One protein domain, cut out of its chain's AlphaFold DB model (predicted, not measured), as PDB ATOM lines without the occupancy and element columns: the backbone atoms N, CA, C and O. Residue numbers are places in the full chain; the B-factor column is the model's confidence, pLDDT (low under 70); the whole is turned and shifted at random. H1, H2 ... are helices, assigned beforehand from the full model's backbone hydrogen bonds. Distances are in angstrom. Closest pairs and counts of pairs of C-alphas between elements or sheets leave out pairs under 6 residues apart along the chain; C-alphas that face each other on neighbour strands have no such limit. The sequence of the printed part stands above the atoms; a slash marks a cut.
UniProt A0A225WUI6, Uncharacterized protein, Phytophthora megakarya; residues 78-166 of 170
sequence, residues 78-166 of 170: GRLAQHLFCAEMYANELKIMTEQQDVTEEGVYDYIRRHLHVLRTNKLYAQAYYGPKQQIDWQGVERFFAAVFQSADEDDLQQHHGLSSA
ATOM      1  N   GLY A  78     -28.735  33.412  10.684       86.62
ATOM      2  CA  GLY A  78     -28.525  34.516  11.627       86.62
ATOM      3  C   GLY A  78     -27.101  34.553  12.188       86.62
ATOM      4  O   GLY A  78     -26.508  35.621  12.286       86.62
ATOM      5  N   ARG A  79     -26.524  33.382  12.483       89.50
ATOM      6  CA  ARG A  79     -25.138  33.269  12.961       89.50
ATOM      7  C   ARG A  79     -24.151  33.613  11.851       89.50
ATOM      8  O   ARG A  79     -23.212  34.359  12.086       89.50
ATOM      9  N   LEU A  80     -24.395  33.134  10.630       90.62
ATOM     10  CA  LEU A  80     -23.602  33.488   9.456       90.62
ATOM     11  C   LEU A  80     -23.565  35.006   9.255       90.62
ATOM     12  O   LEU A  80     -22.486  35.543   9.055       90.62
ATOM     13  N   ALA A  81     -24.702  35.699   9.371       90.38
ATOM     14  CA  ALA A  81     -24.751  37.157   9.255       90.38
ATOM     15  C   ALA A  81     -23.878  37.865  10.307       90.38
ATOM     16  O   ALA A  81     -23.156  38.800   9.973       90.38
ATOM     17  N   GLN A  82     -23.896  37.397  11.557       91.19
ATOM     18  CA  GLN A  82     -23.049  37.936  12.630       91.19
ATOM     19  C   GLN A  82     -21.560  37.691  12.360       91.19
ATOM     20  O   GLN A  82     -20.740  38.587  12.547       91.19
ATOM     21  N   HIS A  83     -21.203  36.490  11.898       93.44
ATOM     22  CA  HIS A  83     -19.824  36.172  11.530       93.44
ATOM     23  C   HIS A  83     -19.349  36.989  10.328       93.44
ATOM     24  O   HIS A  83     -18.234  37.491  10.366       93.44
ATOM     25  N   LEU A  84     -20.189  37.152   9.303       92.12
ATOM     26  CA  LEU A  84     -19.909  37.983   8.130       92.12
ATOM     27  C   LEU A  84     -19.641  39.431   8.522       92.12
ATOM     28  O   LEU A  84     -18.654  40.007   8.088       92.12
ATOM     29  N   PHE A  85     -20.493  39.995   9.373       90.81
ATOM     30  CA  PHE A  85     -20.350  41.378   9.808       90.81
ATOM     31  C   PHE A  85     -19.034  41.608  10.566       90.81
ATOM     32  O   PHE A  85     -18.319  42.554  10.264       90.81
ATOM     33  N   CYS A  86     -18.657  40.714  11.489       92.50
ATOM     34  CA  CYS A  86     -17.356  40.807  12.165       92.50
ATOM     35  C   CYS A  86     -16.168  40.576  11.234       92.50
ATOM     36  O   CYS A  86     -15.165  41.265  11.366       92.50
ATOM     37  N   ALA A  87     -16.270  39.595  10.334       92.75
ATOM     38  CA  ALA A  87     -15.203  39.286   9.392       92.75
ATOM     39  C   ALA A  87     -14.904  40.479   8.475       92.75
ATOM     40  O   ALA A  87     -13.740  40.764   8.232       92.75
ATOM     41  N   GLU A  88     -15.948  41.181   8.028       90.38
ATOM     42  CA  GLU A  88     -15.831  42.386   7.206       90.38
ATOM     43  C   GLU A  88     -15.288  43.574   8.012       90.38
ATOM     44  O   GLU A  88     -14.324  44.212   7.601       90.38
ATOM     45  N   MET A  89     -15.878  43.868   9.180       90.75
ATOM     46  CA  MET A  89     -15.496  45.038   9.980       90.75
ATOM     47  C   MET A  89     -14.045  45.006  10.455       90.75
ATOM     48  O   MET A  89     -13.420  46.057  10.527       90.75
ATOM     49  N   TYR A  90     -13.542  43.820  10.796       91.56
ATOM     50  CA  TYR A  90     -12.223  43.640  11.398       91.56
ATOM     51  C   TYR A  90     -11.269  42.873  10.476       91.56
ATOM     52  O   TYR A  90     -10.388  42.151  10.943       91.56
ATOM     53  N   ALA A  91     -11.469  42.952   9.155       89.62
ATOM     54  CA  ALA A  91     -10.697  42.170   8.190       89.62
ATOM     55  C   ALA A  91      -9.180  42.407   8.325       89.62
ATOM     56  O   ALA A  91      -8.395  41.457   8.329       89.62
ATOM     57  N   ASN A  92      -8.761  43.665   8.497       87.88
ATOM     58  CA  ASN A  92      -7.348  44.034   8.627       87.88
ATOM     59  C   ASN A  92      -6.749  43.525   9.941       87.88
ATOM     60  O   ASN A  92      -5.683  42.911   9.958       87.88
ATOM     61  N   GLU A  93      -7.466  43.715  11.038       90.38
ATOM     62  CA  GLU A  93      -7.087  43.253  12.364       90.38
ATOM     63  C   GLU A  93      -6.938  41.729  12.391       90.38
ATOM     64  O   GLU A  93      -5.947  41.189  12.888       90.38
ATOM     65  N   LEU A  94      -7.884  41.018  11.775       91.38
ATOM     66  CA  LEU A  94      -7.838  39.567  11.626       91.38
ATOM     67  C   LEU A  94      -6.632  39.115  10.788       91.38
ATOM     68  O   LEU A  94      -6.053  38.066  11.092       91.38
ATOM     69  N   LYS A  95      -6.217  39.876   9.762       89.56
ATOM     70  CA  LYS A  95      -4.981  39.598   9.003       89.56
ATOM     71  C   LYS A  95      -3.738  39.715   9.868       89.56
ATOM     72  O   LYS A  95      -2.880  38.834   9.805       89.56
ATOM     73  N   ILE A  96      -3.664  40.758  10.690       88.19
ATOM     74  CA  ILE A  96      -2.539  40.979  11.603       88.19
ATOM     75  C   ILE A  96      -2.465  39.837  12.620       88.19
ATOM     76  O   ILE A  96      -1.423  39.204  12.762       88.19
ATOM     77  N   MET A  97      -3.595  39.470  13.227       88.50
ATOM     78  CA  MET A  97      -3.680  38.356  14.183       88.50
ATOM     79  C   MET A  97      -3.344  36.978  13.595       88.50
ATOM     80  O   MET A  97      -3.137  36.027  14.349       88.50
ATOM     81  N   THR A  98      -3.352  36.840  12.268       87.12
ATOM     82  CA  THR A  98      -3.009  35.594  11.568       87.12
ATOM     83  C   THR A  98      -1.655  35.642  10.871       87.12
ATOM     84  O   THR A  98      -1.329  34.676  10.190       87.12
ATOM     85  N   GLU A  99      -0.876  36.722  11.033       84.75
ATOM     86  CA  GLU A  99       0.411  36.932  10.343       84.75
ATOM     87  C   GLU A  99       0.291  36.795   8.813       84.75
ATOM     88  O   GLU A  99       1.168  36.297   8.114       84.75
ATOM     89  N   GLN A 100      -0.851  37.213   8.272       81.81
ATOM     90  CA  GLN A 100      -1.222  37.031   6.868       81.81
ATOM     91  C   GLN A 100      -1.584  38.381   6.236       81.81
ATOM     92  O   GLN A 100      -2.550  38.490   5.477       81.81
ATOM     93  N   GLN A 101      -0.820  39.417   6.590       79.06
ATOM     94  CA  GLN A 101      -0.995  40.800   6.136       79.06
ATOM     95  C   GLN A 101      -0.835  40.922   4.613       79.06
ATOM     96  O   GLN A 101      -1.627  41.606   3.970       79.06
ATOM     97  N   ASP A 102       0.103  40.167   4.037       73.69
ATOM     98  CA  ASP A 102       0.394  40.168   2.596       73.69
ATOM     99  C   ASP A 102      -0.549  39.276   1.772       73.69
ATOM    100  O   ASP A 102      -0.449  39.210   0.546       73.69
ATOM    101  N   VAL A 103      -1.472  38.560   2.423       75.19
ATOM    102  CA  VAL A 103      -2.439  37.713   1.722       75.19
ATOM    103  C   VAL A 103      -3.583  38.582   1.207       75.19
ATOM    104  O   VAL A 103      -4.410  39.091   1.975       75.19
ATOM    105  N   THR A 104      -3.657  38.720  -0.115       72.88
ATOM    106  CA  THR A 104      -4.852  39.230  -0.792       72.88
ATOM    107  C   THR A 104      -5.967  38.205  -0.621       72.88
ATOM    108  O   THR A 104      -5.837  37.063  -1.050       72.88
ATOM    109  N   GLU A 105      -7.051  38.596   0.041       67.94
ATOM    110  CA  GLU A 105      -8.244  37.756   0.137       67.94
ATOM    111  C   GLU A 105      -9.015  37.851  -1.175       67.94
ATOM    112  O   GLU A 105      -9.223  38.947  -1.698       67.94
ATOM    113  N   GLU A 106      -9.414  36.703  -1.721       70.12
ATOM    114  CA  GLU A 106     -10.047  36.637  -3.042       70.12
ATOM    115  C   GLU A 106     -11.578  36.716  -2.947       70.12
ATOM    116  O   GLU A 106     -12.267  36.852  -3.961       70.12
ATOM    117  N   GLY A 107     -12.134  36.689  -1.729       83.69
ATOM    118  CA  GLY A 107     -13.550  36.945  -1.505       83.69
ATOM    119  C   GLY A 107     -14.055  36.635  -0.098       83.69
ATOM    120  O   GLY A 107     -13.315  36.307   0.827       83.69
ATOM    121  N   VAL A 108     -15.380  36.694   0.039       88.44
ATOM    122  CA  VAL A 108     -16.104  36.584   1.317       88.44
ATOM    123  C   VAL A 108     -15.873  35.258   2.044       88.44
ATOM    124  O   VAL A 108     -15.876  35.200   3.277       88.44
ATOM    125  N   TYR A 109     -15.636  34.190   1.287       90.88
ATOM    126  CA  TYR A 109     -15.280  32.891   1.843       90.88
ATOM    127  C   TYR A 109     -13.998  32.960   2.689       90.88
ATOM    128  O   TYR A 109     -13.966  32.392   3.786       90.88
ATOM    129  N   ASP A 110     -12.977  33.687   2.225       88.75
ATOM    130  CA  ASP A 110     -11.697  33.816   2.925       88.75
ATOM    131  C   ASP A 110     -11.836  34.662   4.191       88.75
ATOM    132  O   ASP A 110     -11.377  34.227   5.253       88.75
ATOM    133  N   TYR A 111     -12.579  35.777   4.122       89.00
ATOM    134  CA  TYR A 111     -12.876  36.627   5.283       89.00
ATOM    135  C   TYR A 111     -13.513  35.818   6.419       89.00
ATOM    136  O   TYR A 111     -13.024  35.799   7.554       89.00
ATOM    137  N   ILE A 112     -14.592  35.081   6.120       93.12
ATOM    138  CA  ILE A 112     -15.272  34.264   7.136       93.12
ATOM    139  C   ILE A 112     -14.347  33.163   7.636       93.12
ATOM    140  O   ILE A 112     -14.311  32.886   8.837       93.12
ATOM    141  N   ARG A 113     -13.617  32.494   6.741       93.38
ATOM    142  CA  ARG A 113     -12.731  31.395   7.122       93.38
ATOM    143  C   ARG A 113     -11.648  31.871   8.088       93.38
ATOM    144  O   ARG A 113     -11.396  31.179   9.078       93.38
ATOM    145  N   ARG A 114     -11.060  33.043   7.842       93.12
ATOM    146  CA  ARG A 114     -10.087  33.678   8.736       93.12
ATOM    147  C   ARG A 114     -10.717  34.046  10.070       93.12
ATOM    148  O   ARG A 114     -10.206  33.619  11.103       93.12
ATOM    149  N   HIS A 115     -11.857  34.736  10.065       94.88
ATOM    150  CA  HIS A 115     -12.590  35.066  11.293       94.88
ATOM    151  C   HIS A 115     -12.878  33.820  12.139       94.88
ATOM    152  O   HIS A 115     -12.528  33.764  13.316       94.88
ATOM    153  N   LEU A 116     -13.439  32.769  11.535       94.75
ATOM    154  CA  LEU A 116     -13.726  31.510  12.228       94.75
ATOM    155  C   LEU A 116     -12.454  30.803  12.713       94.75
ATOM    156  O   LEU A 116     -12.490  30.123  13.742       94.75
ATOM    157  N   HIS A 117     -11.336  30.945  11.998       94.12
ATOM    158  CA  HIS A 117     -10.045  30.440  12.449       94.12
ATOM    159  C   HIS A 117      -9.576  31.174  13.708       94.12
ATOM    160  O   HIS A 117      -9.338  30.507  14.715       94.12
ATOM    161  N   VAL A 118      -9.511  32.509  13.679       94.38
ATOM    162  CA  VAL A 118      -9.078  33.331  14.824       94.38
ATOM    163  C   VAL A 118      -9.998  33.116  16.019       94.38
ATOM    164  O   VAL A 118      -9.525  32.903  17.130       94.38
ATOM    165  N   LEU A 119     -11.311  33.067  15.797       94.62
ATOM    166  CA  LEU A 119     -12.290  32.800  16.848       94.62
ATOM    167  C   LEU A 119     -12.094  31.424  17.505       94.62
ATOM    168  O   LEU A 119     -12.421  31.233  18.672       94.62
ATOM    169  N   ARG A 120     -11.564  30.445  16.766       93.81
ATOM    170  CA  ARG A 120     -11.267  29.108  17.292       93.81
ATOM    171  C   ARG A 120      -9.932  29.055  18.036       93.81
ATOM    172  O   ARG A 120      -9.807  28.269  18.974       93.81
ATOM    173  N   THR A 121      -8.926  29.807  17.594       94.31
ATOM    174  CA  THR A 121      -7.546  29.701  18.099       94.31
ATOM    175  C   THR A 121      -7.212  30.743  19.165       94.31
ATOM    176  O   THR A 121      -6.453  30.439  20.086       94.31
ATOM    177  N   ASN A 122      -7.813  31.931  19.110       93.69
ATOM    178  CA  ASN A 122      -7.620  32.993  20.087       93.69
ATOM    179  C   ASN A 122      -8.708  32.935  21.174       93.69
ATOM    180  O   ASN A 122      -9.853  33.341  20.971       93.69
ATOM    181  N   LYS A 123      -8.336  32.437  22.361       93.31
ATOM    182  CA  LYS A 123      -9.259  32.283  23.499       93.31
ATOM    183  C   LYS A 123      -9.832  33.612  23.992       93.31
ATOM    184  O   LYS A 123     -10.989  33.633  24.397       93.31
ATOM    185  N   LEU A 124      -9.040  34.687  23.967       92.94
ATOM    186  CA  LEU A 124      -9.480  36.010  24.413       92.94
ATOM    187  C   LEU A 124     -10.522  36.573  23.450       92.94
ATOM    188  O   LEU A 124     -11.580  37.016  23.890       92.94
ATOM    189  N   TYR A 125     -10.281  36.445  22.144       94.38
ATOM    190  CA  TYR A 125     -11.265  36.831  21.142       94.38
ATOM    191  C   TYR A 125     -12.544  35.998  21.253       94.38
ATOM    192  O   TYR A 125     -13.640  36.545  21.244       94.38
ATOM    193  N   ALA A 126     -12.432  34.679  21.443       93.62
ATOM    194  CA  ALA A 126     -13.595  33.812  21.639       93.62
ATOM    195  C   ALA A 126     -14.448  34.219  22.851       93.62
ATOM    196  O   ALA A 126     -15.677  34.205  22.772       93.62
ATOM    197  N   GLN A 127     -13.804  34.586  23.962       92.94
ATOM    198  CA  GLN A 127     -14.477  35.067  25.170       92.94
ATOM    199  C   GLN A 127     -15.131  36.436  24.961       92.94
ATOM    200  O   GLN A 127     -16.241  36.645  25.435       92.94
ATOM    201  N   ALA A 128     -14.470  37.336  24.233       93.81
ATOM    202  CA  ALA A 128     -15.005  38.650  23.890       93.81
ATOM    203  C   ALA A 128     -16.160  38.578  22.878       93.81
ATOM    204  O   ALA A 128     -17.052  39.417  22.893       93.81
ATOM    205  N   TYR A 129     -16.149  37.573  21.999       93.62
ATOM    206  CA  TYR A 129     -17.146  37.402  20.949       93.62
ATOM    207  C   TYR A 129     -18.468  36.838  21.470       93.62
ATOM    208  O   TYR A 129     -19.535  37.285  21.050       93.62
ATOM    209  N   TYR A 130     -18.424  35.833  22.349       90.25
ATOM    210  CA  TYR A 130     -19.629  35.153  22.824       90.25
ATOM    211  C   TYR A 130     -20.120  35.710  24.161       90.25
ATOM    212  O   TYR A 130     -19.559  35.428  25.216       90.25
ATOM    213  N   GLY A 131     -21.259  36.397  24.117       81.81
ATOM    214  CA  GLY A 131     -22.040  36.766  25.288       81.81
ATOM    215  C   GLY A 131     -22.963  35.642  25.792       81.81
ATOM    216  O   GLY A 131     -22.913  34.487  25.335       81.81
ATOM    217  N   PRO A 132     -23.869  35.961  26.737       78.62
ATOM    218  CA  PRO A 132     -24.850  35.015  27.258       78.62
ATOM    219  C   PRO A 132     -25.658  34.339  26.142       78.62
ATOM    220  O   PRO A 132     -26.056  34.966  25.161       78.62
ATOM    221  N   LYS A 133     -25.939  33.039  26.301       76.81
ATOM    222  CA  LYS A 133     -26.689  32.220  25.322       76.81
ATOM    223  C   LYS A 133     -26.037  32.132  23.927       76.81
ATOM    224  O   LYS A 133     -26.738  31.869  22.954       76.81
ATOM    225  N   GLN A 134     -24.715  32.313  23.825       71.06
ATOM    226  CA  GLN A 134     -23.967  32.309  22.555       71.06
ATOM    227  C   GLN A 134     -24.443  33.364  21.545       71.06
ATOM    228  O   GLN A 134     -24.281  33.180  20.335       71.06
ATOM    229  N   GLN A 135     -25.045  34.449  22.032       82.38
ATOM    230  CA  GLN A 135     -25.229  35.650  21.226       82.38
ATOM    231  C   GLN A 135     -23.907  36.404  21.138       82.38
ATOM    232  O   GLN A 135     -23.041  36.242  21.994       82.38
ATOM    233  N   ILE A 136     -23.754  37.208  20.096       87.56
ATOM    234  CA  ILE A 136     -22.578  38.053  19.952       87.56
ATOM    235  C   ILE A 136     -22.588  39.184  20.989       87.56
ATOM    236  O   ILE A 136     -23.616  39.837  21.180       87.56
ATOM    237  N   ASP A 137     -21.452  39.406  21.647       92.88
ATOM    238  CA  ASP A 137     -21.214  40.576  22.493       92.88
ATOM    239  C   ASP A 137     -20.467  41.645  21.686       92.88
ATOM    240  O   ASP A 137     -19.241  41.659  21.605       92.88
ATOM    241  N   TRP A 138     -21.227  42.541  21.053       91.69
ATOM    242  CA  TRP A 138     -20.664  43.592  20.205       91.69
ATOM    243  C   TRP A 138     -19.704  44.519  20.956       91.69
ATOM    244  O   TRP A 138     -18.679  44.900  20.401       91.69
ATOM    245  N   GLN A 139     -20.003  44.843  22.218       92.06
ATOM    246  CA  GLN A 139     -19.122  45.684  23.034       92.06
ATOM    247  C   GLN A 139     -17.851  44.928  23.423       92.06
ATOM    248  O   GLN A 139     -16.771  45.515  23.459       92.06
ATOM    249  N   GLY A 140     -17.967  43.630  23.708       93.75
ATOM    250  CA  GLY A 140     -16.823  42.757  23.954       93.75
ATOM    251  C   GLY A 140     -15.876  42.709  22.756       93.75
ATOM    252  O   GLY A 140     -14.677  42.943  22.916       93.75
ATOM    253  N   VAL A 141     -16.416  42.480  21.555       93.75
ATOM    254  CA  VAL A 141     -15.650  42.468  20.296       93.75
ATOM    255  C   VAL A 141     -14.955  43.807  20.048       93.75
ATOM    256  O   VAL A 141     -13.755  43.823  19.774       93.75
ATOM    257  N   GLU A 142     -15.676  44.922  20.186       92.81
ATOM    258  CA  GLU A 142     -15.113  46.263  19.993       92.81
ATOM    259  C   GLU A 142     -13.954  46.532  20.959       92.81
ATOM    260  O   GLU A 142     -12.872  46.930  20.532       92.81
ATOM    261  N   ARG A 143     -14.141  46.248  22.255       93.06
ATOM    262  CA  ARG A 143     -13.085  46.419  23.268       93.06
ATOM    263  C   ARG A 143     -11.877  45.536  22.999       93.06
ATOM    264  O   ARG A 143     -10.755  45.972  23.235       93.06
ATOM    265  N   PHE A 144     -12.098  44.308  22.538       94.06
ATOM    266  CA  PHE A 144     -11.014  43.392  22.211       94.06
ATOM    267  C   PHE A 144     -10.127  43.964  21.104       94.06
ATOM    268  O   PHE A 144      -8.921  44.090  21.301       94.06
ATOM    269  N   PHE A 145     -10.719  44.353  19.972       91.62
ATOM    270  CA  PHE A 145      -9.947  44.903  18.861       91.62
ATOM    271  C   PHE A 145      -9.341  46.267  19.209       91.62
ATOM    272  O   PHE A 145      -8.168  46.485  18.929       91.62
ATOM    273  N   ALA A 146     -10.053  47.141  19.924       90.50
ATOM    274  CA  ALA A 146      -9.466  48.394  20.401       90.50
ATOM    275  C   ALA A 146      -8.217  48.155  21.269       90.50
ATOM    276  O   ALA A 146      -7.197  48.799  21.054       90.50
ATOM    277  N   ALA A 147      -8.263  47.201  22.203       87.75
ATOM    278  CA  ALA A 147      -7.136  46.910  23.087       87.75
ATOM    279  C   ALA A 147      -5.935  46.305  22.345       87.75
ATOM    280  O   ALA A 147      -4.811  46.732  22.582       87.75
ATOM    281  N   VAL A 148      -6.165  45.338  21.447       82.12
ATOM    282  CA  VAL A 148      -5.092  44.667  20.686       82.12
ATOM    283  C   VAL A 148      -4.299  45.660  19.832       82.12
ATOM    284  O   VAL A 148      -3.085  45.517  19.705       82.12
ATOM    285  N   PHE A 149      -4.970  46.668  19.271       74.25
ATOM    286  CA  PHE A 149      -4.341  47.615  18.348       74.25
ATOM    287  C   PHE A 149      -3.886  48.918  19.017       74.25
ATOM    288  O   PHE A 149      -2.880  49.472  18.593       74.25
ATOM    289  N   GLN A 150      -4.496  49.341  20.130       72.50
ATOM    290  CA  GLN A 150      -3.922  50.406  20.968       72.50
ATOM    291  C   GLN A 150      -2.584  49.986  21.590       72.50
ATOM    292  O   GLN A 150      -1.654  50.786  21.616       72.50
ATOM    293  N   SER A 151      -2.447  48.729  22.037       59.06
ATOM    294  CA  SER A 151      -1.161  48.239  22.556       59.06
ATOM    295  C   SER A 151      -0.077  48.140  21.481       59.06
ATOM    296  O   SER A 151       1.094  48.323  21.789       59.06
ATOM    297  N   ALA A 152      -0.456  47.875  20.225       57.75
ATOM    298  CA  ALA A 152       0.492  47.811  19.113       57.75
ATOM    299  C   ALA A 152       1.065  49.201  18.777       57.75
ATOM    300  O   ALA A 152       2.274  49.342  18.613       57.75
ATOM    301  N   ASP A 153       0.216  50.234  18.768       58.41
ATOM    302  CA  ASP A 153       0.643  51.617  18.527       58.41
ATOM    303  C   ASP A 153       1.510  52.172  19.678       58.41
ATOM    304  O   ASP A 153       2.465  52.917  19.445       58.41
ATOM    305  N   GLU A 154       1.211  51.811  20.933       56.94
ATOM    306  CA  GLU A 154       2.008  52.226  22.099       56.94
ATOM    307  C   GLU A 154       3.395  51.559  22.142       56.94
ATOM    308  O   GLU A 154       4.381  52.233  22.465       56.94
ATOM    309  N   ASP A 155       3.500  50.276  21.778       53.25
ATOM    310  CA  ASP A 155       4.780  49.555  21.707       53.25
ATOM    311  C   ASP A 155       5.684  50.099  20.582       53.25
ATOM    312  O   ASP A 155       6.887  50.293  20.797       53.25
ATOM    313  N   ASP A 156       5.121  50.438  19.417       54.69
ATOM    314  CA  ASP A 156       5.871  51.044  18.305       54.69
ATOM    315  C   ASP A 156       6.396  52.448  18.666       54.69
ATOM    316  O   ASP A 156       7.551  52.795  18.380       54.69
ATOM    317  N   LEU A 157       5.599  53.254  19.377       51.09
ATOM    318  CA  LEU A 157       6.025  54.570  19.866       51.09
ATOM    319  C   LEU A 157       7.138  54.468  20.922       51.09
ATOM    320  O   LEU A 157       8.076  55.274  20.906       51.09
ATOM    321  N   GLN A 158       7.091  53.479  21.817       53.09
ATOM    322  CA  GLN A 158       8.145  53.275  22.819       53.09
ATOM    323  C   GLN A 158       9.461  52.783  22.200       53.09
ATOM    324  O   GLN A 158      10.534  53.225  22.626       53.09
ATOM    325  N   GLN A 159       9.414  51.947  21.159       51.72
ATOM    326  CA  GLN A 159      10.615  51.515  20.434       51.72
ATOM    327  C   GLN A 159      11.274  52.666  19.655       51.72
ATOM    328  O   GLN A 159      12.503  52.806  19.675       51.72
ATOM    329  N   HIS A 160      10.483  53.552  19.043       49.78
ATOM    330  CA  HIS A 160      11.012  54.727  18.346       49.78
ATOM    331  C   HIS A 160      11.548  55.815  19.296       49.78
ATOM    332  O   HIS A 160      12.566  56.446  18.993       49.78
ATOM    333  N   HIS A 161      10.944  56.004  20.474       49.84
ATOM    334  CA  HIS A 161      11.460  56.945  21.477       49.84
ATOM    335  C   HIS A 161      12.666  56.404  22.267       49.84
ATOM    336  O   HIS A 161      13.557  57.185  22.608       49.84
ATOM    337  N   GLY A 162      12.771  55.086  22.479       45.78
ATOM    338  CA  GLY A 162      13.934  54.455  23.119       45.78
ATOM    339  C   GLY A 162      15.227  54.535  22.293       45.78
ATOM    340  O   GLY A 162      16.318  54.628  22.857       45.78
ATOM    341  N   LEU A 163      15.123  54.577  20.960       45.84
ATOM    342  CA  LEU A 163      16.270  54.765  20.060       45.84
ATOM    343  C   LEU A 163      16.715  56.234  19.946       45.84
ATOM    344  O   LEU A 163      17.887  56.501  19.677       45.84
ATOM    345  N   SER A 164      15.816  57.193  20.194       47.00
ATOM    346  CA  SER A 164      16.136  58.626  20.136       47.00
ATOM    347  C   SER A 164      16.937  59.100  21.358       47.00
ATOM    348  O   SER A 164      17.849  59.915  21.223       47.00
ATOM    349  N   SER A 165      16.689  58.534  22.544       48.16
ATOM    350  CA  SER A 165      17.413  58.904  23.771       48.16
ATOM    351  C   SER A 165      18.849  58.362  23.850       48.16
ATOM    352  O   SER A 165      19.642  58.864  24.644       48.16
ATOM    353  N   ALA A 166      19.214  57.379  23.020       48.00
ATOM    354  CA  ALA A 166      20.560  56.796  23.005       48.00
ATOM    355  C   ALA A 166      21.581  57.584  22.155       48.00
ATOM    356  O   ALA A 166      22.771  57.299  22.227       48.00
TER     357      ALA A 166
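AT A GLANCE: This is residues 78 to 166 of the 170 residues of an uncharacterized protein of Phytophthora megakarya (UniProt A0A225WUI6). A small compact body of crossed helices has one long helix, H5, running away from it as an arm: H3 is crossed by H1 and has H2 packed on it, H4 turns off from the end of H3, and H5 begins on H4. Residues 150 to 166 of H5 stick out freely and make much of the length. The printed part has 89 residues with five named helices, H1 to H5 in order, and no named strand; its class is all helix. The whole is loose, with a radius of gyration of the C-alphas of 15.3 A, and elongated, spanning 55 by 33 by 19 A.

HOW THE PARTS SIT: Start at H1, residues 78 to 89, and look ahead to H3, residues 108 to 121, the hub. H1 touches H3 with residues 83 to 88 alone, about perpendicular at 85 degrees; their closest C-alphas, of Ala 87 and His 115, are 5.3 A apart. Next comes H2, residues 91 to 97, which touches H3 the same way at a steep tilt of 36 degrees, only just steep; here the closest C-alphas are those of Leu 94 and His 115, 6.6 A apart. H4, residues 123 to 129, and H3 touch only at the corner, where the C-alphas of Leu 119 and Ala 126, the closest, are 5.1 A apart. H5, residues 138 to 166, touches H4 with residues 138 to 144 alone, opposite ways at a steep tilt of 51 degrees; the closest C-alphas, of Ala 128 and Gly 140, are 4.5 A apart. H2 and H5 are close but not clearly touching, with the C-alphas of Glu 93 and Phe 145 closest at 7.3 A. H3 and H5 are apart. In H1, H2, H3 and H4 every O i to N i+4 pair is within hydrogen-bond range; in H5 it is 22 of 25.

IN THESE COORDINATES: Find C-alpha 78 at (-28.525, 34.516, 11.627), where H1 begins; it measures 16.8 A from first to last C-alpha. H2 measures 10.0 A. Then find C-alpha 108 at (-16.104, 36.584, 1.317); from there H3 runs 20.1 A. H4 measures 9.7 A, and H5 runs 43.4 A to C-alpha 166 at (20.560, 56.796, 23.005).

THE WHOLE: The C-alphas of Gly 78 and Ala 166, the two farthest apart, are 55.1 A apart. The printed part has no cut and no long link. Look for low confidence, pLDDT under 70, at residue 105 and residues 151 to 166; the mean of the printed part is 81.7.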